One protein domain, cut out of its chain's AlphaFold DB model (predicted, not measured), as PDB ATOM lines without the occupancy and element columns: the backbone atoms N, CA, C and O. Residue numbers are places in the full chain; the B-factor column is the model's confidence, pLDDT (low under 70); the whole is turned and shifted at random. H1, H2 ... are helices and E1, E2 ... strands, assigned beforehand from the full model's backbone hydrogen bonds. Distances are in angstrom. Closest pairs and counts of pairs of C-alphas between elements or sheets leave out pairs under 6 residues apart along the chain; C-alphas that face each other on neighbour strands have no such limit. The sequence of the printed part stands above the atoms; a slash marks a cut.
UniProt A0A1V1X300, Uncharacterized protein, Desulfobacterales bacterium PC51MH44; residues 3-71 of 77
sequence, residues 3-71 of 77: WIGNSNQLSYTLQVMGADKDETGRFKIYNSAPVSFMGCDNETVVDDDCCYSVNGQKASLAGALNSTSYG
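What this domain is: This is residues 3 to 71 of the 77 residues of an uncharacterized protein of Desulfobacterales bacterium PC51MH44 (UniProt A0A1V1X300). Two small ladders of two short strands each, E1 with E2 and E3 with E4, lie towards opposite ends of the domain, with H1 running lengthwise from the E1 end and the short H2 set between the two ladders. A long loop, residues 17 to 42, leads from H1 back to E2, and on its way its residues 29 to 30 pair with residues 51 to 52 of E3. The printed part has 69 residues, with two named helices and four named strands in the order E1, H1, E2, E3, E4, H2, and both sheets are antiparallel. The class is mixed, helices and strands, with under half of the residues in named elements. The whole is compact, with a radius of gyration of the C-alphas of 11.3 A and spans of 34 by 26 by 20 A.

Where its parts are: In one sheet, E1 is residues 3 to 6, 10.1 A long, beginning at C-alpha 3 at (-11.042, 48.775, -20.254), and E2 is residues 43 to 46, also 10.1 A. In the other, E3 is residues 51 to 54, 9.9 A, and E4 is residues 57 to 60, 10.2 A. H1, the longest helix, is residues 7 to 16, 14.3 A, ending at C-alpha 16 at (1.896, 43.557, -30.774). H2 is residues 61 to 66, 8.6 A, ending at C-alpha 66 at (-6.584, 52.568, -23.548).

How they stand to each other: E1 and E2 are antiparallel at 154 degrees, with N 3 and O 46 at 2.8 A, within hydrogen-bond range. The closest C-alphas of H1 and E2 are those of Ser 7 and Thr 44, 5.5 A apart. The closest of E1 and H2 are those of Trp 3 and Ala 62, at 5.6 A. The closest of E3 and H2 are those of Cys 51 and Leu 61, at 4.9 A. E3 and E4 form an antiparallel hairpin at 137 degrees, with N 52 and O 59 at 2.9 A, within hydrogen-bond range. H1 and H2 only just touch, with 3 pairs of C-alphas within 8 A, the closest being those of Thr 13 and Leu 65 at 7.0 A. Their lines are about perpendicular, at 79 degrees. H1 and E3 are only just apart, at 8.2 A. In H1 and H2 every O i to N i+4 pair is within hydrogen-bond range.

The domain as a whole: The two C-alphas farthest apart are those of Gly 39 and Asn 55, at 35.4 A, while those of Trp 3 and Gly 71, the first and last printed, are 6.8 A apart. The printed part has no cut. The link from H1 to E2, 26 residues, is long; the other four links are tight. The mean pLDDT of the printed part is 94.1, and no printed residue is under 70.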
ATOM      1  N   TRP A   3     -10.744  48.889 -18.832       96.69
ATOM      2  CA  TRP A   3     -11.042  48.775 -20.254       96.69
ATOM      3  C   TRP A   3     -12.075  47.672 -20.502       96.69
ATOM      4  O   TRP A   3     -12.055  46.644 -19.826       96.69
ATOM      5  N   ILE A   4     -12.959  47.867 -21.476       95.94
ATOM      6  CA  ILE A   4     -13.841  46.820 -22.003       95.94
ATOM      7  C   ILE A   4     -13.756  46.789 -23.524       95.94
ATOM      8  O   ILE A   4     -13.758  47.828 -24.180       95.94
ATOM      9  N   GLY A   5     -13.712  45.598 -24.103       95.06
ATOM     10  CA  GLY A   5     -13.738  45.429 -25.550       95.06
ATOM     11  C   GLY A   5     -13.618  43.970 -25.947       95.06
ATOM     12  O   GLY A   5     -13.726  43.074 -25.113       95.06
ATOM     13  N   ASN A   6     -13.392  43.710 -27.230       95.12
ATOM     14  CA  ASN A   6     -13.378  42.342 -27.730       95.12
ATOM     15  C   ASN A   6     -12.099  41.594 -27.300       95.12
ATOM     16  O   ASN A   6     -10.987  42.109 -27.434       95.12
ATOM     17  N   SER A   7     -12.227  40.339 -26.872       93.81
ATOM     18  CA  SER A   7     -11.124  39.459 -26.459       93.81
ATOM     19  C   SER A   7     -10.044  39.284 -27.534       93.81
ATOM     20  O   SER A   7      -8.862  39.108 -27.218       93.81
ATOM     21  N   ASN A   8     -10.412  39.375 -28.816       93.88
ATOM     22  CA  ASN A   8      -9.452  39.330 -29.918       93.88
ATOM     23  C   ASN A   8      -8.576  40.588 -29.956       93.88
ATOM     24  O   ASN A   8      -7.386  40.488 -30.240       93.88
ATOM     25  N   GLN A   9      -9.134  41.757 -29.628       95.25
ATOM     26  CA  GLN A   9      -8.385  43.016 -29.554       95.25
ATOM     27  C   GLN A   9      -7.406  42.995 -28.380       95.25
ATOM     28  O   GLN A   9      -6.252  43.394 -28.539       95.25
ATOM     29  N   LEU A  10      -7.836  42.459 -27.233       95.25
ATOM     30  CA  LEU A  10      -6.969  42.214 -26.080       95.25
ATOM     31  C   LEU A  10      -5.780  41.322 -26.465       95.25
ATOM     32  O   LEU A  10      -4.621  41.690 -26.273       95.25
ATOM     33  N   SER A  11      -6.079  40.165 -27.057       95.50
ATOM     34  CA  SER A  11      -5.066  39.183 -27.447       95.50
ATOM     35  C   SER A  11      -4.104  39.741 -28.494       95.50
ATOM     36  O   SER A  11      -2.896  39.548 -28.382       95.50
ATOM     37  N   TYR A  12      -4.619  40.461 -29.493       96.25
ATOM     38  CA  TYR A  12      -3.807  41.109 -30.520       96.25
ATOM     39  C   TYR A  12      -2.901  42.193 -29.932       96.25
ATOM     40  O   TYR A  12      -1.711  42.225 -30.235       96.25
ATOM     41  N   THR A  13      -3.424  43.035 -29.036       96.50
ATOM     42  CA  THR A  13      -2.640  44.086 -28.370       96.50
ATOM     43  C   THR A  13      -1.477  43.485 -27.584       96.50
ATOM     44  O   THR A  13      -0.346  43.937 -27.735       96.50
ATOM     45  N   LEU A  14      -1.712  42.414 -26.820       96.75
ATOM     46  CA  LEU A  14      -0.649  41.703 -26.099       96.75
ATOM     47  C   LEU A  14       0.426  41.140 -27.043       96.75
ATOM     48  O   LEU A  14       1.611  41.209 -26.726       96.75
ATOM     49  N   GLN A  15       0.041  40.621 -28.213       97.12
ATOM     50  CA  GLN A  15       1.005  40.146 -29.215       97.12
ATOM     51  C   GLN A  15       1.849  41.287 -29.788       97.12
ATOM     52  O   GLN A  15       3.070  41.169 -29.841       97.12
ATOM     53  N   VAL A  16       1.213  42.392 -30.188       96.38
ATOM     54  CA  VAL A  16       1.896  43.557 -30.774       96.38
ATOM     55  C   VAL A  16       2.838  44.219 -29.770       96.38
ATOM     56  O   VAL A  16       3.941  44.611 -30.134       96.38
ATOM     57  N   MET A  17       2.432  44.296 -28.502       95.44
ATOM     58  CA  MET A  17       3.243  44.866 -27.422       95.44
ATOM     59  C   MET A  17       4.362  43.928 -26.941       95.44
ATOM     60  O   MET A  17       5.105  44.294 -26.033       95.44
ATOM     61  N   GLY A  18       4.486  42.726 -27.516       96.75
ATOM     62  CA  GLY A  18       5.529  41.767 -27.153       96.75
ATOM     63  C   GLY A  18       5.369  41.200 -25.743       96.75
ATOM     64  O   GLY A  18       6.365  40.997 -25.054       96.75
ATOM     65  N   ALA A  19       4.132  40.972 -25.293       97.75
ATOM     66  CA  ALA A  19       3.867  40.438 -23.963       97.75
ATOM     67  C   ALA A  19       4.488  39.044 -23.774       97.75
ATOM     68  O   ALA A  19       4.329  38.148 -24.612       97.75
ATOM     69  N   ASP A  20       5.147  38.849 -22.634       98.25
ATOM     70  CA  ASP A  20       5.802  37.595 -22.293       98.25
ATOM     71  C   ASP A  20       4.771  36.477 -22.111       98.25
ATOM     72  O   ASP A  20       3.678  36.674 -21.563       98.25
ATOM     73  N   LYS A  21       5.162  35.267 -22.513       97.94
ATOM     74  CA  LYS A  21       4.376  34.050 -22.322       97.94
ATOM     75  C   LYS A  21       5.034  33.113 -21.312       97.94
ATOM     76  O   LYS A  21       6.247  33.154 -21.103       97.94
ATOM     77  N   ASP A  22       4.223  32.314 -20.635       96.44
ATOM     78  CA  ASP A  22       4.683  31.213 -19.796       96.44
ATOM     79  C   ASP A  22       5.061  29.976 -20.631       96.44
ATOM     80  O   ASP A  22       4.969  29.971 -21.860       96.44
ATOM     81  N   GLU A  23       5.488  28.915 -19.949       96.69
ATOM     82  CA  GLU A  23       5.896  27.645 -20.564       96.69
ATOM     83  C   GLU A  23       4.754  26.947 -21.326       96.69
ATOM     84  O   GLU A  23       5.001  26.092 -22.172       96.69
ATOM     85  N   THR A  24       3.501  27.337 -21.070       96.50
ATOM     86  CA  THR A  24       2.300  26.819 -21.741       96.50
ATOM     87  C   THR A  24       1.840  27.697 -22.909       96.50
ATOM     88  O   THR A  24       0.841  27.393 -23.563       96.50
ATOM     89  N   GLY A  25       2.553  28.793 -23.191       94.62
ATOM     90  CA  GLY A  25       2.224  29.741 -24.255       94.62
ATOM     91  C   GLY A  25       1.137  30.758 -23.890       94.62
ATOM     92  O   GLY A  25       0.656  31.467 -24.781       94.62
ATOM     93  N   ARG A  26       0.748  30.863 -22.613       95.25
ATOM     94  CA  ARG A  26      -0.225  31.856 -22.125       95.25
ATOM     95  C   ARG A  26       0.478  33.148 -21.737       95.25
ATOM     96  O   ARG A  26       1.597  33.112 -21.242       95.25
ATOM     97  N   PHE A  27      -0.175  34.290 -21.947       96.75
ATOM     98  CA  PHE A  27       0.381  35.578 -21.526       96.75
ATOM     99  C   PHE A  27       0.530  35.642 -20.006       96.75
ATOM    100  O   PHE A  27      -0.366  35.235 -19.266       96.75
ATOM    101  N   LYS A  28       1.655  36.186 -19.544       97.31
ATOM    102  CA  LYS A  28       1.910  36.412 -18.121       97.31
ATOM    103  C   LYS A  28       1.133  37.637 -17.644       97.31
ATOM    104  O   LYS A  28       1.567  38.768 -17.864       97.31
ATOM    105  N   ILE A  29      -0.003  37.389 -16.999       96.62
ATOM    106  CA  ILE A  29      -0.902  38.398 -16.429       96.62
ATOM    107  C   ILE A  29      -0.837  38.355 -14.896       96.62
ATOM    108  O   ILE A  29      -0.662  37.287 -14.309       96.62
ATOM    109  N   TYR A  30      -0.961  39.512 -14.245       96.25
ATOM    110  CA  TYR A  30      -0.843  39.678 -12.796       96.25
ATOM    111  C   TYR A  30      -1.948  40.565 -12.227       96.25
ATOM    112  O   TYR A  30      -2.536  41.368 -12.950       96.25
ATOM    113  N   ASN A  31      -2.097  40.486 -10.899       93.88
ATOM    114  CA  ASN A  31      -3.116  41.177 -10.108       93.88
ATOM    115  C   ASN A  31      -4.508  40.690 -10.535       93.88
ATOM    116  O   ASN A  31      -4.741  39.479 -10.500       93.88
ATOM    117  N   SER A  32      -5.402  41.577 -10.963       93.25
ATOM    118  CA  SER A  32      -6.692  41.181 -11.525       93.25
ATOM    119  C   SER A  32      -6.537  40.454 -12.858       93.25
ATOM    120  O   SER A  32      -5.744  40.840 -13.716       93.25
ATOM    121  N   ALA A  33      -7.316  39.391 -13.050       90.88
ATOM    122  CA  ALA A  33      -7.402  38.705 -14.332       90.88
ATOM    123  C   ALA A  33      -8.433  39.399 -15.240       90.88
ATOM    124  O   ALA A  33      -9.454  39.861 -14.735       90.88
ATOM    125  N   PRO A  34      -8.225  39.437 -16.568       92.69
ATOM    126  CA  PRO A  34      -9.266  39.807 -17.512       92.69
ATOM    127  C   PRO A  34     -10.479  38.888 -17.349       92.69
ATOM    128  O   PRO A  34     -10.334  37.662 -17.329       92.69
ATOM    129  N   VAL A  35     -11.667  39.472 -17.231       92.00
ATOM    130  CA  VAL A  35     -12.912  38.739 -16.983       92.00
ATOM    131  C   VAL A  35     -13.834  38.892 -18.181       92.00
ATOM    132  O   VAL A  35     -14.155  40.004 -18.591       92.00
ATOM    133  N   SER A  36     -14.298  37.768 -18.717       87.88
ATOM    134  CA  SER A  36     -15.479  37.743 -19.578       87.88
ATOM    135  C   SER A  36     -16.695  37.394 -18.723       87.88
ATOM    136  O   SER A  36     -16.594  36.580 -17.800       87.88
ATOM    137  N   PHE A  37     -17.833  38.029 -18.988       80.00
ATOM    138  CA  PHE A  37     -19.065  37.834 -18.227       80.00
ATOM    139  C   PHE A  37     -20.208  37.374 -19.134       80.00
ATOM    140  O   PHE A  37     -20.237  37.657 -20.332       80.00
ATOM    141  N   MET A  38     -21.146  36.618 -18.558       72.88
ATOM    142  CA  MET A  38     -22.261  36.045 -19.312       72.88
ATOM    143  C   MET A  38     -23.114  37.138 -19.959       72.88
ATOM    144  O   MET A  38     -23.512  38.094 -19.298       72.88
ATOM    145  N   GLY A  39     -23.435  36.945 -21.241       72.56
ATOM    146  CA  GLY A  39     -24.297  37.841 -22.016       72.56
ATOM    147  C   GLY A  39     -23.566  38.886 -22.862       72.56
ATOM    148  O   GLY A  39     -24.231  39.596 -23.605       72.56
ATOM    149  N   CYS A  40     -22.233  38.949 -22.794       71.69
ATOM    150  CA  CYS A  40     -21.405  39.895 -23.552       71.69
ATOM    151  C   CYS A  40     -20.541  39.215 -24.635       71.69
ATOM    152  O   CYS A  40     -19.435  39.650 -24.939       71.69
ATOM    153  N   ASP A  41     -21.029  38.110 -25.208       83.88
ATOM    154  CA  ASP A  41     -20.367  37.339 -26.270       83.88
ATOM    155  C   ASP A  41     -18.844  37.166 -26.063       83.88
ATOM    156  O   ASP A  41     -18.406  36.449 -25.167       83.88
ATOM    157  N   ASN A  42     -18.037  37.822 -26.905       89.12
ATOM    158  CA  ASN A  42     -16.574  37.774 -26.909       89.12
ATOM    159  C   ASN A  42     -15.952  39.041 -26.310       89.12
ATOM    160  O   ASN A  42     -14.853  39.436 -26.704       89.12
ATOM    161  N   GLU A  43     -16.646  39.721 -25.412       92.94
ATOM    162  CA  GLU A  43     -16.143  40.909 -24.738       92.94
ATOM    163  C   GLU A  43     -15.474  40.527 -23.413       92.94
ATOM    164  O   GLU A  43     -15.825  39.551 -22.740       92.94
ATOM    165  N   THR A  44     -14.452  41.300 -23.065       95.25
ATOM    166  CA  THR A  44     -13.631  41.126 -21.872       95.25
ATOM    167  C   THR A  44     -13.465  42.467 -21.182       95.25
ATOM    168  O   THR A  44     -13.202  43.484 -21.827       95.25
ATOM    169  N   VAL A  45     -13.572  42.440 -19.860       95.44
ATOM    170  CA  VAL A  45     -13.240  43.541 -18.963       95.44
ATOM    171  C   VAL A  45     -11.832  43.341 -18.432       95.44
ATOM    172  O   VAL A  45     -11.461  42.253 -17.991       95.44
ATOM    173  N   VAL A  46     -11.057  44.415 -18.457       96.19
ATOM    174  CA  VAL A  46      -9.736  44.508 -17.852       96.19
ATOM    175  C   VAL A  46      -9.791  45.596 -16.791       96.19
ATOM    176  O   VAL A  46     -10.053  46.760 -17.101       96.19
ATOM    177  N   ASP A  47      -9.557  45.204 -15.543       96.31
ATOM    178  CA  ASP A  47      -9.472  46.146 -14.431       96.31
ATOM    179  C   ASP A  47      -8.194  46.999 -14.512       96.31
ATOM    180  O   ASP A  47      -7.251  46.678 -15.243       96.31
ATOM    181  N   ASP A  48      -8.159  48.116 -13.797       95.88
ATOM    182  CA  ASP A  48      -7.082  49.093 -13.907       95.88
ATOM    183  C   ASP A  48      -5.772  48.694 -13.226       95.88
ATOM    184  O   ASP A  48      -4.701  49.149 -13.642       95.88
ATOM    185  N   ASP A  49      -5.846  47.793 -12.253       95.94
ATOM    186  CA  ASP A  49      -4.700  47.187 -11.585       95.94
ATOM    187  C   ASP A  49      -4.132  45.977 -12.347       95.94
ATOM    188  O   ASP A  49      -3.065  45.469 -11.988       95.94
ATOM    189  N   CYS A  50      -4.811  45.522 -13.407       96.81
ATOM    190  CA  CYS A  50      -4.377  44.403 -14.232       96.81
ATOM    191  C   CYS A  50      -3.065  44.735 -14.953       96.81
ATOM    192  O   CYS A  50      -2.941  45.744 -15.662       96.81
ATOM    193  N   CYS A  51      -2.084  43.846 -14.812       97.69
ATOM    194  CA  CYS A  51      -0.752  44.013 -15.383       97.69
ATOM    195  C   CYS A  51      -0.377  42.842 -16.290       97.69
ATOM    196  O   CYS A  51      -0.738  41.699 -16.018       97.69
ATOM    197  N   TYR A  52       0.437  43.107 -17.308       97.88
ATOM    198  CA  TYR A  52       1.096  42.085 -18.128       97.88
ATOM    199  C   TYR A  52       2.621  42.226 -18.036       97.88
ATOM    200  O   TYR A  52       3.120  43.283 -17.649       97.88
ATOM    201  N   SER A  53       3.368  41.163 -18.346       98.19
ATOM    202  CA  SER A  53       4.837  41.230 -18.433       98.19
ATOM    203  C   SER A  53       5.298  41.533 -19.855       98.19
ATOM    204  O   SER A  53       4.775  40.953 -20.804       98.19
ATOM    205  N   VAL A  54       6.310  42.383 -19.992       97.25
ATOM    206  CA  VAL A  54       7.094  42.582 -21.217       97.25
ATOM    207  C   VAL A  54       8.567  42.693 -20.833       97.25
ATOM    208  O   VAL A  54       8.931  43.512 -19.988       97.25
ATOM    209  N   ASN A  55       9.425  41.847 -21.410       96.31
ATOM    210  CA  ASN A  55      10.850  41.764 -21.055       96.31
ATOM    211  C   ASN A  55      11.088  41.568 -19.541       96.31
ATOM    212  O   ASN A  55      12.012  42.140 -18.958       96.31
ATOM    213  N   GLY A  56      10.226  40.791 -18.881       96.38
ATOM    214  CA  GLY A  56      10.295  40.518 -17.442       96.38
ATOM    215  C   GLY A  56       9.847  41.669 -16.533       96.38
ATOM    216  O   GLY A  56       9.919  41.529 -15.310       96.38
ATOM    217  N   GLN A  57       9.381  42.790 -17.088       97.19
ATOM    218  CA  GLN A  57       8.853  43.921 -16.325       97.19
ATOM    219  C   GLN A  57       7.331  43.987 -16.414       97.19
ATOM    220  O   GLN A  57       6.746  43.733 -17.463       97.19
ATOM    221  N   LYS A  58       6.683  44.368 -15.308       97.25
ATOM    222  CA  LYS A  58       5.231  44.565 -15.272       97.25
ATOM    223  C   LYS A  58       4.857  45.910 -15.893       97.25
ATOM    224  O   LYS A  58       5.414  46.938 -15.512       97.25
ATOM    225  N   ALA A  59       3.864  45.898 -16.771       96.94
ATOM    226  CA  ALA A  59       3.249  47.077 -17.366       96.94
ATOM    227  C   ALA A  59       1.723  47.027 -17.203       96.94
ATOM    228  O   ALA A  59       1.132  45.946 -17.138       96.94
ATOM    229  N   SER A  60       1.081  48.197 -17.136       96.69
ATOM    230  CA  SER A  60      -0.380  48.292 -17.008       96.69
ATOM    231  C   SER A  60      -1.063  47.796 -18.282       96.69
ATOM    232  O   SER A  60      -0.850  48.351 -19.364       96.69
ATOM    233  N   LEU A  61      -1.912  46.776 -18.149       97.06
ATOM    234  CA  LEU A  61      -2.662  46.225 -19.272       97.06
ATOM    235  C   LEU A  61      -3.781  47.172 -19.705       97.06
ATOM    236  O   LEU A  61      -3.891  47.491 -20.887       97.06
ATOM    237  N   ALA A  62      -4.558  47.689 -18.749       95.94
ATOM    238  CA  ALA A  62      -5.585  48.688 -19.033       95.94
ATOM    239  C   ALA A  62      -4.981  49.962 -19.645       95.94
ATOM    240  O   ALA A  62      -5.551  50.527 -20.576       95.94
ATOM    241  N   GLY A  63      -3.807  50.401 -19.174       95.94
ATOM    242  CA  GLY A  63      -3.085  51.533 -19.755       95.94
ATOM    243  C   GLY A  63      -2.705  51.301 -21.219       95.94
ATOM    244  O   GLY A  63      -2.962  52.161 -22.060       95.94
ATOM    245  N   ALA A  64      -2.164  50.122 -21.541       96.06
ATOM    246  CA  ALA A  64      -1.822  49.761 -22.915       96.06
ATOM    247  C   ALA A  64      -3.061  49.721 -23.824       96.06
ATOM    248  O   ALA A  64      -3.051  50.314 -24.899       96.06
ATOM    249  N   LEU A  65      -4.154  49.091 -23.386       97.00
ATOM    250  CA  LEU A  65      -5.385  48.975 -24.178       97.00
ATOM    251  C   LEU A  65      -6.044  50.332 -24.432       97.00
ATOM    252  O   LEU A  65      -6.443  50.614 -25.559       97.00
ATOM    253  N   ASN A  66      -6.067  51.205 -23.424       96.19
ATOM    254  CA  ASN A  66      -6.584  52.568 -23.548       96.19
ATOM    255  C   ASN A  66      -5.731  53.468 -24.464       96.19
ATOM    256  O   ASN A  66      -6.199  54.525 -24.876       96.19
ATOM    257  N   SER A  67      -4.494  53.072 -24.794       95.38
ATOM    258  CA  SER A  67      -3.673  53.770 -25.796       95.38
ATOM    259  C   SER A  67      -3.997  53.367 -27.241       95.38
ATOM    260  O   SER A  67      -3.530  54.003 -28.185       95.38
ATOM    261  N   THR A  68      -4.791  52.309 -27.424       94.94
ATOM    262  CA  THR A  68      -5.240  51.834 -28.736       94.94
ATOM    263  C   THR A  68      -6.578  52.464 -29.127       94.94
ATOM    264  O   THR A  68      -7.266  53.063 -28.306       94.94
ATOM    265  N   SER A  69      -6.994  52.284 -30.381       92.31
ATOM    266  CA  SER A  69      -8.352  52.622 -30.831       92.31
ATOM    267  C   SER A  69      -9.382  51.515 -30.547       92.31
ATOM    268  O   SER A  69     -10.467  51.537 -31.126       92.31
ATOM    269  N   TYR A  70      -9.037  50.500 -29.746       92.81
ATOM    270  CA  TYR A  70      -9.901  49.358 -29.443       92.81
ATOM    271  C   TYR A  70     -10.646  49.528 -28.124       92.81
ATOM    272  O   TYR A  70     -10.093  50.025 -27.143       92.81
ATOM    273  N   GLY A  71     -11.871  48.999 -28.078       92.88
ATOM    274  CA  GLY A  71     -12.703  48.991 -26.879       92.88
ATOM    275  C   GLY A  71     -13.030  50.388 -26.351       92.88
ATOM    276  O   GLY A  71     -12.997  51.378 -27.081       92.88
TER     277      GLY A  71